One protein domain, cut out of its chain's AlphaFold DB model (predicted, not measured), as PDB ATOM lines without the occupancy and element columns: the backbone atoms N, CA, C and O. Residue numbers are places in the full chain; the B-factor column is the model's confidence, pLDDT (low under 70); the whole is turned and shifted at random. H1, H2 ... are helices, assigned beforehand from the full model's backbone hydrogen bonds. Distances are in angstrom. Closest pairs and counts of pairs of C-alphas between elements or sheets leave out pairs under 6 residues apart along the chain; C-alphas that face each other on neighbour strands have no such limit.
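Overview. This is residues 37 to 130 of the 139 residues of the protein "DinB superfamily protein" of Lactococcus garvieae (UniProt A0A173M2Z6). Look first at H4, a long helix that makes the longest axis; its residues 108 to 130 stick out as a free arm from a body of H1, H3, most of H2, most of the two long loops and the first residues of H4, while residues 57 to 63, of which 59 to 63 belong to H2, stand free as well. In that body H1 packs on H2, and short H3 sits at the beginning of H4. You have 94 residues, with named helices H1, H2, H3, H4 in that order and no named strand: all helix, loose, radius of gyration of the C-alphas 16.3 A, spanning 53 by 23 by 23 A.

Arrangement. Begin at H4, residues 100 to 130. Its residues 100 to 101 alone touch H3, residues 82 to 86; the closest C-alphas, Phe 85 and Phe 100, are 4.9 A apart. H2, residues 59 to 79, is near H4. Residues 69 to 76 of H2 alone touch H1, residues 37 to 43, at a shallow tilt of 30 degrees, the same way; the closest C-alphas, Leu 39 and Trp 73, are 6.6 A apart. In H1, H2, H3 and H4 every O i to N i+4 pair is within hydrogen-bond range.

Along the chain. Find C-alpha 100 at (48.962, 18.240, -25.878); from there H4 runs 45.7 A to C-alpha 130 at (46.976, -25.861, -37.596). H2 measures 30.4 A, H1 9.8 A and H3 6.3 A.

Size, cuts and confidence. The farthest C-alphas, Ala 83 and Glu 130, are 53.5 A apart. The links H1 to H2 and H3 to H4 are long. The printed part has no cut, and no printed residue is under 70 in pLDDT.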
ATOM      1  N   MET A  37      38.647   7.727 -21.173       95.50
ATOM      2  CA  MET A  37      39.342   8.562 -20.185       95.50
ATOM      3  C   MET A  37      40.038   9.759 -20.835       95.50
ATOM      4  O   MET A  37      39.875  10.885 -20.368       95.50
ATOM      5  N   ALA A  38      40.764   9.548 -21.935       96.06
ATOM      6  CA  ALA A  38      41.433  10.628 -22.653       96.06
ATOM      7  C   ALA A  38      40.431  11.675 -23.157       96.06
ATOM      8  O   ALA A  38      40.681  12.869 -23.011       96.06
ATOM      9  N   LEU A  39      39.285  11.256 -23.700       97.12
ATOM     10  CA  LEU A  39      38.229  12.172 -24.127       97.12
ATOM     11  C   LEU A  39      37.622  12.933 -22.944       97.12
ATOM     12  O   LEU A  39      37.585  14.164 -22.963       97.12
ATOM     13  N   ASN A  40      37.180  12.230 -21.899       96.94
ATOM     14  CA  ASN A  40      36.495  12.858 -20.772       96.94
ATOM     15  C   ASN A  40      37.399  13.825 -19.991       96.94
ATOM     16  O   ASN A  40      36.960  14.919 -19.651       96.94
ATOM     17  N   HIS A  41      38.653  13.457 -19.734       95.62
ATOM     18  CA  HIS A  41      39.552  14.266 -18.903       95.62
ATOM     19  C   HIS A  41      40.190  15.439 -19.647       95.62
ATOM     20  O   HIS A  41      40.560  16.420 -19.010       95.62
ATOM     21  N   ASN A  42      40.307  15.375 -20.977       95.38
ATOM     22  CA  ASN A  42      40.891  16.473 -21.753       95.38
ATOM     23  C   ASN A  42      39.848  17.394 -22.400       95.38
ATOM     24  O   ASN A  42      40.154  18.560 -22.648       95.38
ATOM     25  N   PHE A  43      38.640  16.892 -22.673       95.38
ATOM     26  CA  PHE A  43      37.598  17.625 -23.404       95.38
ATOM     27  C   PHE A  43      36.218  17.605 -22.726       95.38
ATOM     28  O   PHE A  43      35.312  18.301 -23.181       95.38
ATOM     29  N   GLY A  44      36.044  16.819 -21.661       94.50
ATOM     30  CA  GLY A  44      34.802  16.705 -20.895       94.50
ATOM     31  C   GLY A  44      34.900  17.324 -19.499       94.50
ATOM     32  O   GLY A  44      35.608  18.305 -19.276       94.50
ATOM     33  N   ASP A  45      34.156  16.751 -18.553       94.94
ATOM     34  CA  ASP A  45      34.094  17.206 -17.158       94.94
ATOM     35  C   ASP A  45      35.160  16.575 -16.242       94.94
ATOM     36  O   ASP A  45      35.292  16.982 -15.088       94.94
ATOM     37  N   GLY A  46      35.936  15.608 -16.745       94.88
ATOM     38  CA  GLY A  46      37.008  14.942 -16.000       94.88
ATOM     39  C   GLY A  46      36.538  14.101 -14.811       94.88
ATOM     40  O   GLY A  46      37.312  13.871 -13.879       94.88
ATOM     41  N   HIS A  47      35.277  13.663 -14.796       95.44
ATOM     42  CA  HIS A  47      34.718  12.864 -13.703       95.44
ATOM     43  C   HIS A  47      34.618  11.364 -13.991       95.44
ATOM     44  O   HIS A  47      34.320  10.610 -13.061       95.44
ATOM     45  N   LEU A  48      34.902  10.923 -15.223       95.00
ATOM     46  CA  LEU A  48      34.843   9.510 -15.597       95.00
ATOM     47  C   LEU A  48      35.849   8.684 -14.788       95.00
ATOM     48  O   LEU A  48      37.031   9.043 -14.698       95.00
ATOM     49  N   LYS A  49      35.379   7.568 -14.225       92.75
ATOM     50  CA  LYS A  49      36.191   6.561 -13.536       92.75
ATOM     51  C   LYS A  49      36.215   5.261 -14.331       92.75
ATOM     52  O   LYS A  49      35.335   5.003 -15.144       92.75
ATOM     53  N   VAL A  50      37.195   4.409 -14.032       88.19
ATOM     54  CA  VAL A  50      37.324   3.071 -14.640       88.19
ATOM     55  C   VAL A  50      36.047   2.246 -14.461       88.19
ATOM     56  O   VAL A  50      35.575   1.636 -15.413       88.19
ATOM     57  N   ASP A  51      35.447   2.296 -13.267       87.94
ATOM     58  CA  ASP A  51      34.234   1.536 -12.933       87.94
ATOM     59  C   ASP A  51      32.998   1.958 -13.749       87.94
ATOM     60  O   ASP A  51      32.042   1.187 -13.858       87.94
ATOM     61  N   ASP A  52      33.016   3.160 -14.336       89.94
ATOM     62  CA  ASP A  52      31.920   3.696 -15.150       89.94
ATOM     63  C   ASP A  52      31.969   3.188 -16.606       89.94
ATOM     64  O   ASP A  52      31.034   3.408 -17.381       89.94
ATOM     65  N   ILE A  53      33.051   2.515 -17.007       88.75
ATOM     66  CA  ILE A  53      33.280   2.092 -18.391       88.75
ATOM     67  C   ILE A  53      32.557   0.779 -18.645       88.75
ATOM     68  O   ILE A  53      32.942  -0.273 -18.145       88.75
ATOM     69  N   SER A  54      31.479   0.844 -19.422       80.25
ATOM     70  CA  SER A  54      30.643  -0.310 -19.744       80.25
ATOM     71  C   SER A  54      31.082  -0.961 -21.052       80.25
ATOM     72  O   SER A  54      30.924  -0.374 -22.120       80.25
ATOM     73  N   TRP A  55      31.524  -2.218 -20.992       82.69
ATOM     74  CA  TRP A  55      31.904  -2.974 -22.185       82.69
ATOM     75  C   TRP A  55      30.702  -3.616 -22.900       82.69
ATOM     76  O   TRP A  55      29.928  -4.332 -22.255       82.69
ATOM     77  N   PRO A  56      30.559  -3.459 -24.231       83.88
ATOM     78  CA  PRO A  56      29.550  -4.184 -24.992       83.88
ATOM     79  C   PRO A  56      29.795  -5.697 -25.004       83.88
ATOM     80  O   PRO A  56      30.910  -6.190 -25.154       83.88
ATOM     81  N   ASN A  57      28.712  -6.457 -24.922       83.38
ATOM     82  CA  ASN A  57      28.693  -7.918 -24.889       83.38
ATOM     83  C   ASN A  57      28.671  -8.575 -26.286       83.38
ATOM     84  O   ASN A  57      28.606  -9.801 -26.387       83.38
ATOM     85  N   ASP A  58      28.779  -7.788 -27.362       91.06
ATOM     86  CA  ASP A  58      28.936  -8.270 -28.734       91.06
ATOM     87  C   ASP A  58      29.974  -7.459 -29.531       91.06
ATOM     88  O   ASP A  58      30.255  -6.293 -29.247       91.06
ATOM     89  N   VAL A  59      30.549  -8.096 -30.558       88.75
ATOM     90  CA  VAL A  59      31.680  -7.532 -31.310       88.75
ATOM     91  C   VAL A  59      31.291  -6.344 -32.193       88.75
ATOM     92  O   VAL A  59      32.119  -5.463 -32.421       88.75
ATOM     93  N   ASN A  60      30.054  -6.304 -32.700       93.38
ATOM     94  CA  ASN A  60      29.612  -5.240 -33.600       93.38
ATOM     95  C   ASN A  60      29.398  -3.948 -32.811       93.38
ATOM     96  O   ASN A  60      29.867  -2.892 -33.234       93.38
ATOM     97  N   SER A  61      28.759  -4.046 -31.643       93.00
ATOM     98  CA  SER A  61      28.593  -2.927 -30.715       93.00
ATOM     99  C   SER A  61      29.941  -2.426 -30.198       93.00
ATOM    100  O   SER A  61      30.183  -1.221 -30.212       93.00
ATOM    101  N   ALA A  62      30.858  -3.330 -29.836       91.75
ATOM    102  CA  ALA A  62      32.225  -2.976 -29.448       91.75
ATOM    103  C   ALA A  62      32.966  -2.208 -30.557       91.75
ATOM    104  O   ALA A  62      33.544  -1.149 -30.314       91.75
ATOM    105  N   TYR A  63      32.915  -2.704 -31.795       93.19
ATOM    106  CA  TYR A  63      33.560  -2.050 -32.934       93.19
ATOM    107  C   TYR A  63      32.962  -0.669 -33.237       93.19
ATOM    108  O   TYR A  63      33.700   0.294 -33.471       93.19
ATOM    109  N   ALA A  64      31.632  -0.554 -33.225       95.62
ATOM    110  CA  ALA A  64      30.943   0.713 -33.445       95.62
ATOM    111  C   ALA A  64      31.294   1.741 -32.358       95.62
ATOM    112  O   ALA A  64      31.572   2.897 -32.681       95.62
ATOM    113  N   HIS A  65      31.355   1.309 -31.095       95.06
ATOM    114  CA  HIS A  65      31.740   2.144 -29.957       95.06
ATOM    115  C   HIS A  65      33.172   2.676 -30.085       95.06
ATOM    116  O   HIS A  65      33.381   3.888 -30.081       95.06
ATOM    117  N   LEU A  66      34.152   1.801 -30.330       95.19
ATOM    118  CA  LEU A  66      35.550   2.210 -30.526       95.19
ATOM    119  C   LEU A  66      35.718   3.139 -31.740       95.19
ATOM    120  O   LEU A  66      36.466   4.116 -31.687       95.19
ATOM    121  N   THR A  67      34.983   2.884 -32.825       96.19
ATOM    122  CA  THR A  67      34.972   3.766 -34.003       96.19
ATOM    123  C   THR A  67      34.430   5.153 -33.655       96.19
ATOM    124  O   THR A  67      34.961   6.165 -34.117       96.19
ATOM    125  N   ASN A  68      33.390   5.215 -32.822       97.38
ATOM    126  CA  ASN A  68      32.820   6.468 -32.349       97.38
ATOM    127  C   ASN A  68      33.814   7.254 -31.476       97.38
ATOM    128  O   ASN A  68      34.011   8.442 -31.722       97.38
ATOM    129  N   LEU A  69      34.497   6.601 -30.529       96.81
ATOM    130  CA  LEU A  69      35.561   7.229 -29.731       96.81
ATOM    131  C   LEU A  69      36.679   7.778 -30.625       96.81
ATOM    132  O   LEU A  69      37.092   8.931 -30.481       96.81
ATOM    133  N   LYS A  70      37.105   6.995 -31.623       96.69
ATOM    134  CA  LYS A  70      38.107   7.425 -32.602       96.69
ATOM    135  C   LYS A  70      37.677   8.672 -33.371       96.69
ATOM    136  O   LYS A  70      38.496   9.558 -33.623       96.69
ATOM    137  N   ASN A  71      36.410   8.749 -33.763       98.12
ATOM    138  CA  ASN A  71      35.885   9.897 -34.496       98.12
ATOM    139  C   ASN A  71      35.782  11.138 -33.606       98.12
ATOM    140  O   ASN A  71      36.244  12.193 -34.028       98.12
ATOM    141  N   GLN A  72      35.279  11.005 -32.376       98.12
ATOM    142  CA  GLN A  72      35.234  12.103 -31.403       98.12
ATOM    143  C   GLN A  72      36.625  12.684 -31.141       98.12
ATOM    144  O   GLN A  72      36.824  13.888 -31.270       98.12
ATOM    145  N   TRP A  73      37.612  11.826 -30.875       97.56
ATOM    146  CA  TRP A  73      38.996  12.251 -30.662       97.56
ATOM    147  C   TRP A  73      39.562  12.999 -31.870       97.56
ATOM    148  O   TRP A  73      40.179  14.053 -31.730       97.56
ATOM    149  N   SER A  74      39.311  12.473 -33.074       97.00
ATOM    150  CA  SER A  74      39.753  13.108 -34.319       97.00
ATOM    151  C   SER A  74      39.140  14.500 -34.487       97.00
ATOM    152  O   SER A  74      39.849  15.428 -34.861       97.00
ATOM    153  N   THR A  75      37.849  14.660 -34.181       98.25
ATOM    154  CA  THR A  75      37.174  15.963 -34.203       98.25
ATOM    155  C   THR A  75      37.808  16.932 -33.208       98.25
ATOM    156  O   THR A  75      38.198  18.023 -33.613       98.25
ATOM    157  N   CYS A  76      38.010  16.523 -31.951       97.00
ATOM    158  CA  CYS A  76      38.639  17.371 -30.935       97.00
ATOM    159  C   CYS A  76      40.045  17.842 -31.344       97.00
ATOM    160  O   CYS A  76      40.406  18.989 -31.096       97.00
ATOM    161  N   LEU A  77      40.836  16.979 -31.993       96.00
ATOM    162  CA  LEU A  77      42.154  17.351 -32.512       96.00
ATOM    163  C   LEU A  77      42.082  18.336 -33.684       96.00
ATOM    164  O   LEU A  77      42.893  19.252 -33.751       96.00
ATOM    165  N   LEU A  78      41.137  18.150 -34.608       96.69
ATOM    166  CA  LEU A  78      40.977  19.020 -35.780       96.69
ATOM    167  C   LEU A  78      40.471  20.420 -35.417       96.69
ATOM    168  O   LEU A  78      40.771  21.380 -36.121       96.69
ATOM    169  N   GLU A  79      39.703  20.533 -34.336       96.56
ATOM    170  CA  GLU A  79      39.190  21.807 -33.822       96.56
ATOM    171  C   GLU A  79      40.203  22.538 -32.923       96.56
ATOM    172  O   GLU A  79      40.025  23.720 -32.624       96.56
ATOM    173  N   MET A  80      41.278  21.863 -32.498       96.44
ATOM    174  CA  MET A  80      42.296  22.437 -31.625       96.44
ATOM    175  C   MET A  80      43.226  23.389 -32.386       96.44
ATOM    176  O   MET A  80      43.711  23.090 -33.476       96.44
ATOM    177  N   SER A  81      43.527  24.538 -31.775       97.31
ATOM    178  CA  SER A  81      44.511  25.472 -32.320       97.31
ATOM    179  C   SER A  81      45.938  24.923 -32.199       97.31
ATOM    180  O   SER A  81      46.258  24.197 -31.259       97.31
ATOM    181  N   GLU A  82      46.839  25.314 -33.104       97.38
ATOM    182  CA  GLU A  82      48.259  24.931 -33.019       97.38
ATOM    183  C   GLU A  82      48.902  25.388 -31.695       97.38
ATOM    184  O   GLU A  82      49.705  24.668 -31.101       97.38
ATOM    185  N   ALA A  83      48.492  26.557 -31.188       97.38
ATOM    186  CA  ALA A  83      48.949  27.079 -29.905       97.38
ATOM    187  C   ALA A  83      48.501  26.195 -28.731       97.38
ATOM    188  O   ALA A  83      49.325  25.847 -27.888       97.38
ATOM    189  N   ASP A  84      47.229  25.784 -28.698       95.31
ATOM    190  CA  ASP A  84      46.719  24.848 -27.688       95.31
ATOM    191  C   ASP A  84      47.396  23.481 -27.785       95.31
ATOM    192  O   ASP A  84      47.703  22.871 -26.760       95.31
ATOM    193  N   PHE A  85      47.668  23.018 -29.008       96.56
ATOM    194  CA  PHE A  85      48.312  21.732 -29.255       96.56
ATOM    195  C   PHE A  85      49.752  21.689 -28.716       96.56
ATOM    196  O   PHE A  85      50.209  20.659 -28.214       96.56
ATOM    197  N   ALA A  86      50.455  22.826 -28.759       96.94
ATOM    198  CA  ALA A  86      51.813  22.991 -28.245       96.94
ATOM    199  C   ALA A  86      51.887  23.413 -26.763       96.94
ATOM    200  O   ALA A  86      52.982  23.443 -26.197       96.94
ATOM    201  N   GLN A  87      50.762  23.737 -26.120       93.69
ATOM    202  CA  GLN A  87      50.747  24.286 -24.764       93.69
ATOM    203  C   GLN A  87      50.755  23.186 -23.684       93.69
ATOM    204  O   GLN A  87      49.846  22.352 -23.659       93.69
ATOM    205  N   PRO A  88      51.703  23.218 -22.729       94.06
ATOM    206  CA  PRO A  88      51.632  22.393 -21.526       94.06
ATOM    207  C   PRO A  88      50.463  22.789 -20.619       94.06
ATOM    208  O   PRO A  88      50.291  23.980 -20.332       94.06
ATOM    209  N   LYS A  89      49.680  21.821 -20.121       90.75
ATOM    210  CA  LYS A  89      48.634  22.079 -19.113       90.75
ATOM    211  C   LYS A  89      48.777  21.117 -17.924       90.75
ATOM    212  O   LYS A  89      49.064  19.935 -18.071       90.75
ATOM    213  N   SER A  90      48.552  21.632 -16.716       83.50
ATOM    214  CA  SER A  90      48.768  20.878 -15.469       83.50
ATOM    215  C   SER A  90      47.652  19.886 -15.131       83.50
ATOM    216  O   SER A  90      47.842  18.982 -14.324       83.50
ATOM    217  N   LYS A  91      46.474  20.038 -15.746       83.69
ATOM    218  CA  LYS A  91      45.292  19.190 -15.516       83.69
ATOM    219  C   LYS A  91      44.954  18.318 -16.723       83.69
ATOM    220  O   LYS A  91      43.789  18.163 -17.066       83.69
ATOM    221  N   GLN A  92      45.977  17.810 -17.392       87.88
ATOM    222  CA  GLN A  92      45.831  16.889 -18.510       87.88
ATOM    223  C   GLN A  92      45.986  15.441 -18.055       87.88
ATOM    224  O   GLN A  92      46.704  15.144 -17.098       87.88
ATOM    225  N   TRP A  93      45.314  14.544 -18.769       93.06
ATOM    226  CA  TRP A  93      45.421  13.106 -18.571       93.06
ATOM    227  C   TRP A  93      45.894  12.437 -19.872       93.06
ATOM    228  O   TRP A  93      45.432  12.824 -20.947       93.06
ATOM    229  N   PRO A  94      46.784  11.433 -19.819       92.88
ATOM    230  CA  PRO A  94      47.425  10.887 -18.619       92.88
ATOM    231  C   PRO A  94      48.719  11.623 -18.243       92.88
ATOM    232  O   PRO A  94      49.280  11.370 -17.180       92.88
ATOM    233  N   LEU A  95      49.207  12.515 -19.110       93.00
ATOM    234  CA  LEU A  95      50.478  13.213 -18.938       93.00
ATOM    235  C   LEU A  95      50.231  14.644 -18.457       93.00
ATOM    236  O   LEU A  95      49.647  15.451 -19.176       93.00
ATOM    237  N   GLN A  96      50.694  14.955 -17.248       92.69
ATOM    238  CA  GLN A  96      50.618  16.300 -16.673       92.69
ATOM    239  C   GLN A  96      51.823  17.144 -17.094       92.69
ATOM    240  O   GLN A  96      52.922  16.616 -17.272       92.69
ATOM    241  N   ASP A  97      51.615  18.455 -17.231       94.44
ATOM    242  CA  ASP A  97      52.656  19.439 -17.561       94.44
ATOM    243  C   ASP A  97      53.368  19.165 -18.899       94.44
ATOM    244  O   ASP A  97      54.508  19.584 -19.122       94.44
ATOM    245  N   LYS A  98      52.680  18.480 -19.818       95.50
ATOM    246  CA  LYS A  98      53.165  18.160 -21.163       95.50
ATOM    247  C   LYS A  98      52.361  18.882 -22.235       95.50
ATOM    248  O   LYS A  98      51.164  19.073 -22.055       95.50
ATOM    249  N   PRO A  99      52.974  19.280 -23.362       96.31
ATOM    250  CA  PRO A  99      52.221  19.732 -24.526       96.31
ATOM    251  C   PRO A  99      51.183  18.699 -24.968       96.31
ATOM    252  O   PRO A  99      51.436  17.493 -24.898       96.31
ATOM    253  N   PHE A 100      50.041  19.153 -25.489       96.75
ATOM    254  CA  PHE A 100      48.962  18.240 -25.878       96.75
ATOM    255  C   PHE A 100      49.379  17.247 -26.973       96.75
ATOM    256  O   PHE A 100      48.902  16.113 -26.994       96.75
ATOM    257  N   TYR A 101      50.319  17.621 -27.846       96.69
ATOM    258  CA  TYR A 101      50.862  16.694 -28.841       96.69
ATOM    259  C   TYR A 101      51.513  15.444 -28.225       96.69
ATOM    260  O   TYR A 101      51.500  14.393 -28.865       96.69
ATOM    261  N   GLU A 102      52.054  15.511 -26.999       97.44
ATOM    262  CA  GLU A 102      52.594  14.326 -26.315       97.44
ATOM    263  C   GLU A 102      51.459  13.373 -25.915       97.44
ATOM    264  O   GLU A 102      51.599  12.163 -26.060       97.44
ATOM    265  N   ILE A 103      50.308  13.906 -25.491       96.44
ATOM    266  CA  ILE A 103      49.108  13.122 -25.155       96.44
ATOM    267  C   ILE A 103      48.531  12.468 -26.415       96.44
ATOM    268  O   ILE A 103      48.206  11.282 -26.409       96.44
ATOM    269  N   ALA A 104      48.453  13.214 -27.522       96.50
ATOM    270  CA  ALA A 104      48.012  12.675 -28.807       96.50
ATOM    271  C   ALA A 104      48.967  11.600 -29.349       96.50
ATOM    272  O   ALA A 104      48.520  10.568 -29.852       96.50
ATOM    273  N   GLY A 105      50.277  11.813 -29.211       97.00
ATOM    274  CA  GLY A 105      51.294  10.818 -29.540       97.00
ATOM    275  C   GLY A 105      51.178   9.561 -28.676       97.00
ATOM    276  O   GLY A 105      51.234   8.452 -29.206       97.00
ATOM    277  N   TRP A 106      50.950   9.730 -27.372       96.88
ATOM    278  CA  TRP A 106      50.729   8.630 -26.437       96.88
ATOM    279  C   TRP A 106      49.506   7.792 -26.824       96.88
ATOM    280  O   TRP A 106      49.638   6.582 -26.986       96.88
ATOM    281  N   LEU A 107      48.344   8.406 -27.072       96.19
ATOM    282  CA  LEU A 107      47.135   7.645 -27.411       96.19
ATOM    283  C   LEU A 107      47.284   6.881 -28.741       96.19
ATOM    284  O   LEU A 107      46.818   5.749 -28.874       96.19
ATOM    285  N   ASN A 108      47.999   7.457 -29.714       95.50
ATOM    286  CA  ASN A 108      48.358   6.760 -30.952       95.50
ATOM    287  C   ASN A 108      49.293   5.567 -30.703       95.50
ATOM    288  O   ASN A 108      49.140   4.520 -31.334       95.50
ATOM    289  N   MET A 109      50.269   5.714 -29.805       96.62
ATOM    290  CA  MET A 109      51.157   4.622 -29.408       96.62
ATOM    291  C   MET A 109      50.376   3.486 -28.743       96.62
ATOM    292  O   MET A 109      50.589   2.328 -29.102       96.62
ATOM    293  N   GLU A 110      49.438   3.798 -27.847       95.25
ATOM    294  CA  GLU A 110      48.574   2.792 -27.221       95.25
ATOM    295  C   GLU A 110      47.730   2.039 -28.259       95.25
ATOM    296  O   GLU A 110      47.680   0.809 -28.241       95.25
ATOM    297  N   LEU A 111      47.161   2.744 -29.245       93.88
ATOM    298  CA  LEU A 111      46.440   2.108 -30.351       93.88
ATOM    299  C   LEU A 111      47.325   1.117 -31.125       93.88
ATOM    300  O   LEU A 111      46.895   0.001 -31.424       93.88
ATOM    301  N   MET A 112      48.561   1.507 -31.455       96.75
ATOM    302  CA  MET A 112      49.505   0.627 -32.154       96.75
ATOM    303  C   MET A 112      49.889  -0.587 -31.302       96.75
ATOM    304  O   MET A 112      49.951  -1.701 -31.827       96.75
ATOM    305  N   LYS A 113      50.098  -0.390 -29.995       95.31
ATOM    306  CA  LYS A 113      50.361  -1.472 -29.040       95.31
ATOM    307  C   LYS A 113      49.213  -2.478 -29.030       95.31
ATOM    308  O   LYS A 113      49.441  -3.659 -29.277       95.31
ATOM    309  N   ASN A 114      47.976  -2.015 -28.854       95.06
ATOM    310  CA  ASN A 114      46.809  -2.896 -28.807       95.06
ATOM    311  C   ASN A 114      46.576  -3.637 -30.128       95.06
ATOM    312  O   ASN A 114      46.255  -4.826 -30.128       95.06
ATOM    313  N   ALA A 115      46.795  -2.973 -31.266       95.19
ATOM    314  CA  ALA A 115      46.728  -3.626 -32.571       95.19
ATOM    315  C   ALA A 115      47.761  -4.764 -32.696       95.19
ATOM    316  O   ALA A 115      47.436  -5.843 -33.204       95.19
ATOM    317  N   ALA A 116      48.986  -4.556 -32.202       96.50
ATOM    318  CA  ALA A 116      50.035  -5.573 -32.193       96.50
ATOM    319  C   ALA A 116      49.722  -6.742 -31.239       96.50
ATOM    320  O   ALA A 116      49.942  -7.904 -31.596       96.50
ATOM    321  N   GLU A 117      49.161  -6.468 -30.060       94.75
ATOM    322  CA  GLU A 117      48.727  -7.487 -29.093       94.75
ATOM    323  C   GLU A 117      47.611  -8.368 -29.675       94.75
ATOM    324  O   GLU A 117      47.712  -9.598 -29.659       94.75
ATOM    325  N   ILE A 118      46.591  -7.760 -30.296       94.94
ATOM    326  CA  ILE A 118      45.526  -8.488 -31.005       94.94
ATOM    327  C   ILE A 118      46.119  -9.333 -32.136       94.94
ATOM    328  O   ILE A 118      45.755 -10.503 -32.294       94.94
ATOM    329  N   GLY A 119      47.039  -8.768 -32.924       95.88
ATOM    330  CA  GLY A 119      47.730  -9.481 -33.998       95.88
ATOM    331  C   GLY A 119      48.465 -10.723 -33.490       95.88
ATOM    332  O   GLY A 119      48.312 -11.804 -34.061       95.88
ATOM    333  N   SER A 120      49.181 -10.585 -32.375       94.88
ATOM    334  CA  SER A 120      49.919 -11.673 -31.726       94.88
ATOM    335  C   SER A 120      48.982 -12.788 -31.258       94.88
ATOM    336  O   SER A 120      49.205 -13.952 -31.585       94.88
ATOM    337  N   ILE A 121      47.868 -12.446 -30.599       94.25
ATOM    338  CA  ILE A 121      46.869 -13.432 -30.152       94.25
ATOM    339  C   ILE A 121      46.251 -14.175 -31.342       94.25
ATOM    340  O   ILE A 121      46.116 -15.401 -31.309       94.25
ATOM    341  N   ARG A 122      45.891 -13.462 -32.419       94.75
ATOM    342  CA  ARG A 122      45.329 -14.086 -33.630       94.75
ATOM    343  C   ARG A 122      46.325 -15.029 -34.295       94.75
ATOM    344  O   ARG A 122      45.922 -16.102 -34.742       94.75
ATOM    345  N   PHE A 123      47.601 -14.649 -34.341       95.19
ATOM    346  CA  PHE A 123      48.661 -15.495 -34.879       95.19
ATOM    347  C   PHE A 123      48.817 -16.779 -34.055       95.19
ATOM    348  O   PHE A 123      48.774 -17.873 -34.614       95.19
ATOM    349  N   THR A 124      48.897 -16.667 -32.725       91.62
ATOM    350  CA  THR A 124      48.973 -17.827 -31.824       91.62
ATOM    351  C   THR A 124      47.763 -18.746 -31.978       91.62
ATOM    352  O   THR A 124      47.930 -19.963 -32.063       91.62
ATOM    353  N   TYR A 125      46.551 -18.193 -32.072       90.62
ATOM    354  CA  TYR A 125      45.341 -18.987 -32.287       90.62
ATOM    355  C   TYR A 125      45.360 -19.728 -33.633       90.62
ATOM    356  O   TYR A 125      45.013 -20.909 -33.697       90.62
ATOM    357  N   GLY A 126      45.798 -19.061 -34.705       92.69
ATOM    358  CA  GLY A 126      45.972 -19.676 -36.024       92.69
ATOM    359  C   GLY A 126      46.958 -20.844 -35.992       92.69
ATOM    360  O   GLY A 126      46.611 -21.951 -36.401       92.69
ATOM    361  N   ALA A 127      48.138 -20.630 -35.406       92.81
ATOM    362  CA  ALA A 127      49.172 -21.656 -35.278       92.81
ATOM    363  C   ALA A 127      48.700 -22.869 -34.454       92.81
ATOM    364  O   ALA A 127      48.924 -24.017 -34.835       92.81
ATOM    365  N   GLN A 128      47.993 -22.640 -33.341       90.88
ATOM    366  CA  GLN A 128      47.423 -23.720 -32.528       90.88
ATOM    367  C   GLN A 128      46.362 -24.524 -33.289       90.88
ATOM    368  O   GLN A 128      46.285 -25.746 -33.139       90.88
ATOM    369  N   LYS A 129      45.538 -23.861 -34.107       89.44
ATOM    370  CA  LYS A 129      44.529 -24.531 -34.932       89.44
ATOM    371  C   LYS A 129      45.179 -25.476 -35.945       89.44
ATOM    372  O   LYS A 129      44.741 -26.617 -36.057       89.44
ATOM    373  N   GLU A 130      46.229 -25.035 -36.634       88.12
ATOM    374  CA  GLU A 130      46.976 -25.861 -37.596       88.12
ATOM    375  C   GLU A 130      47.630 -27.077 -36.928       88.12
ATOM    376  O   GLU A 130      47.520 -28.196 -37.427       88.12
TER     377      GLU A 130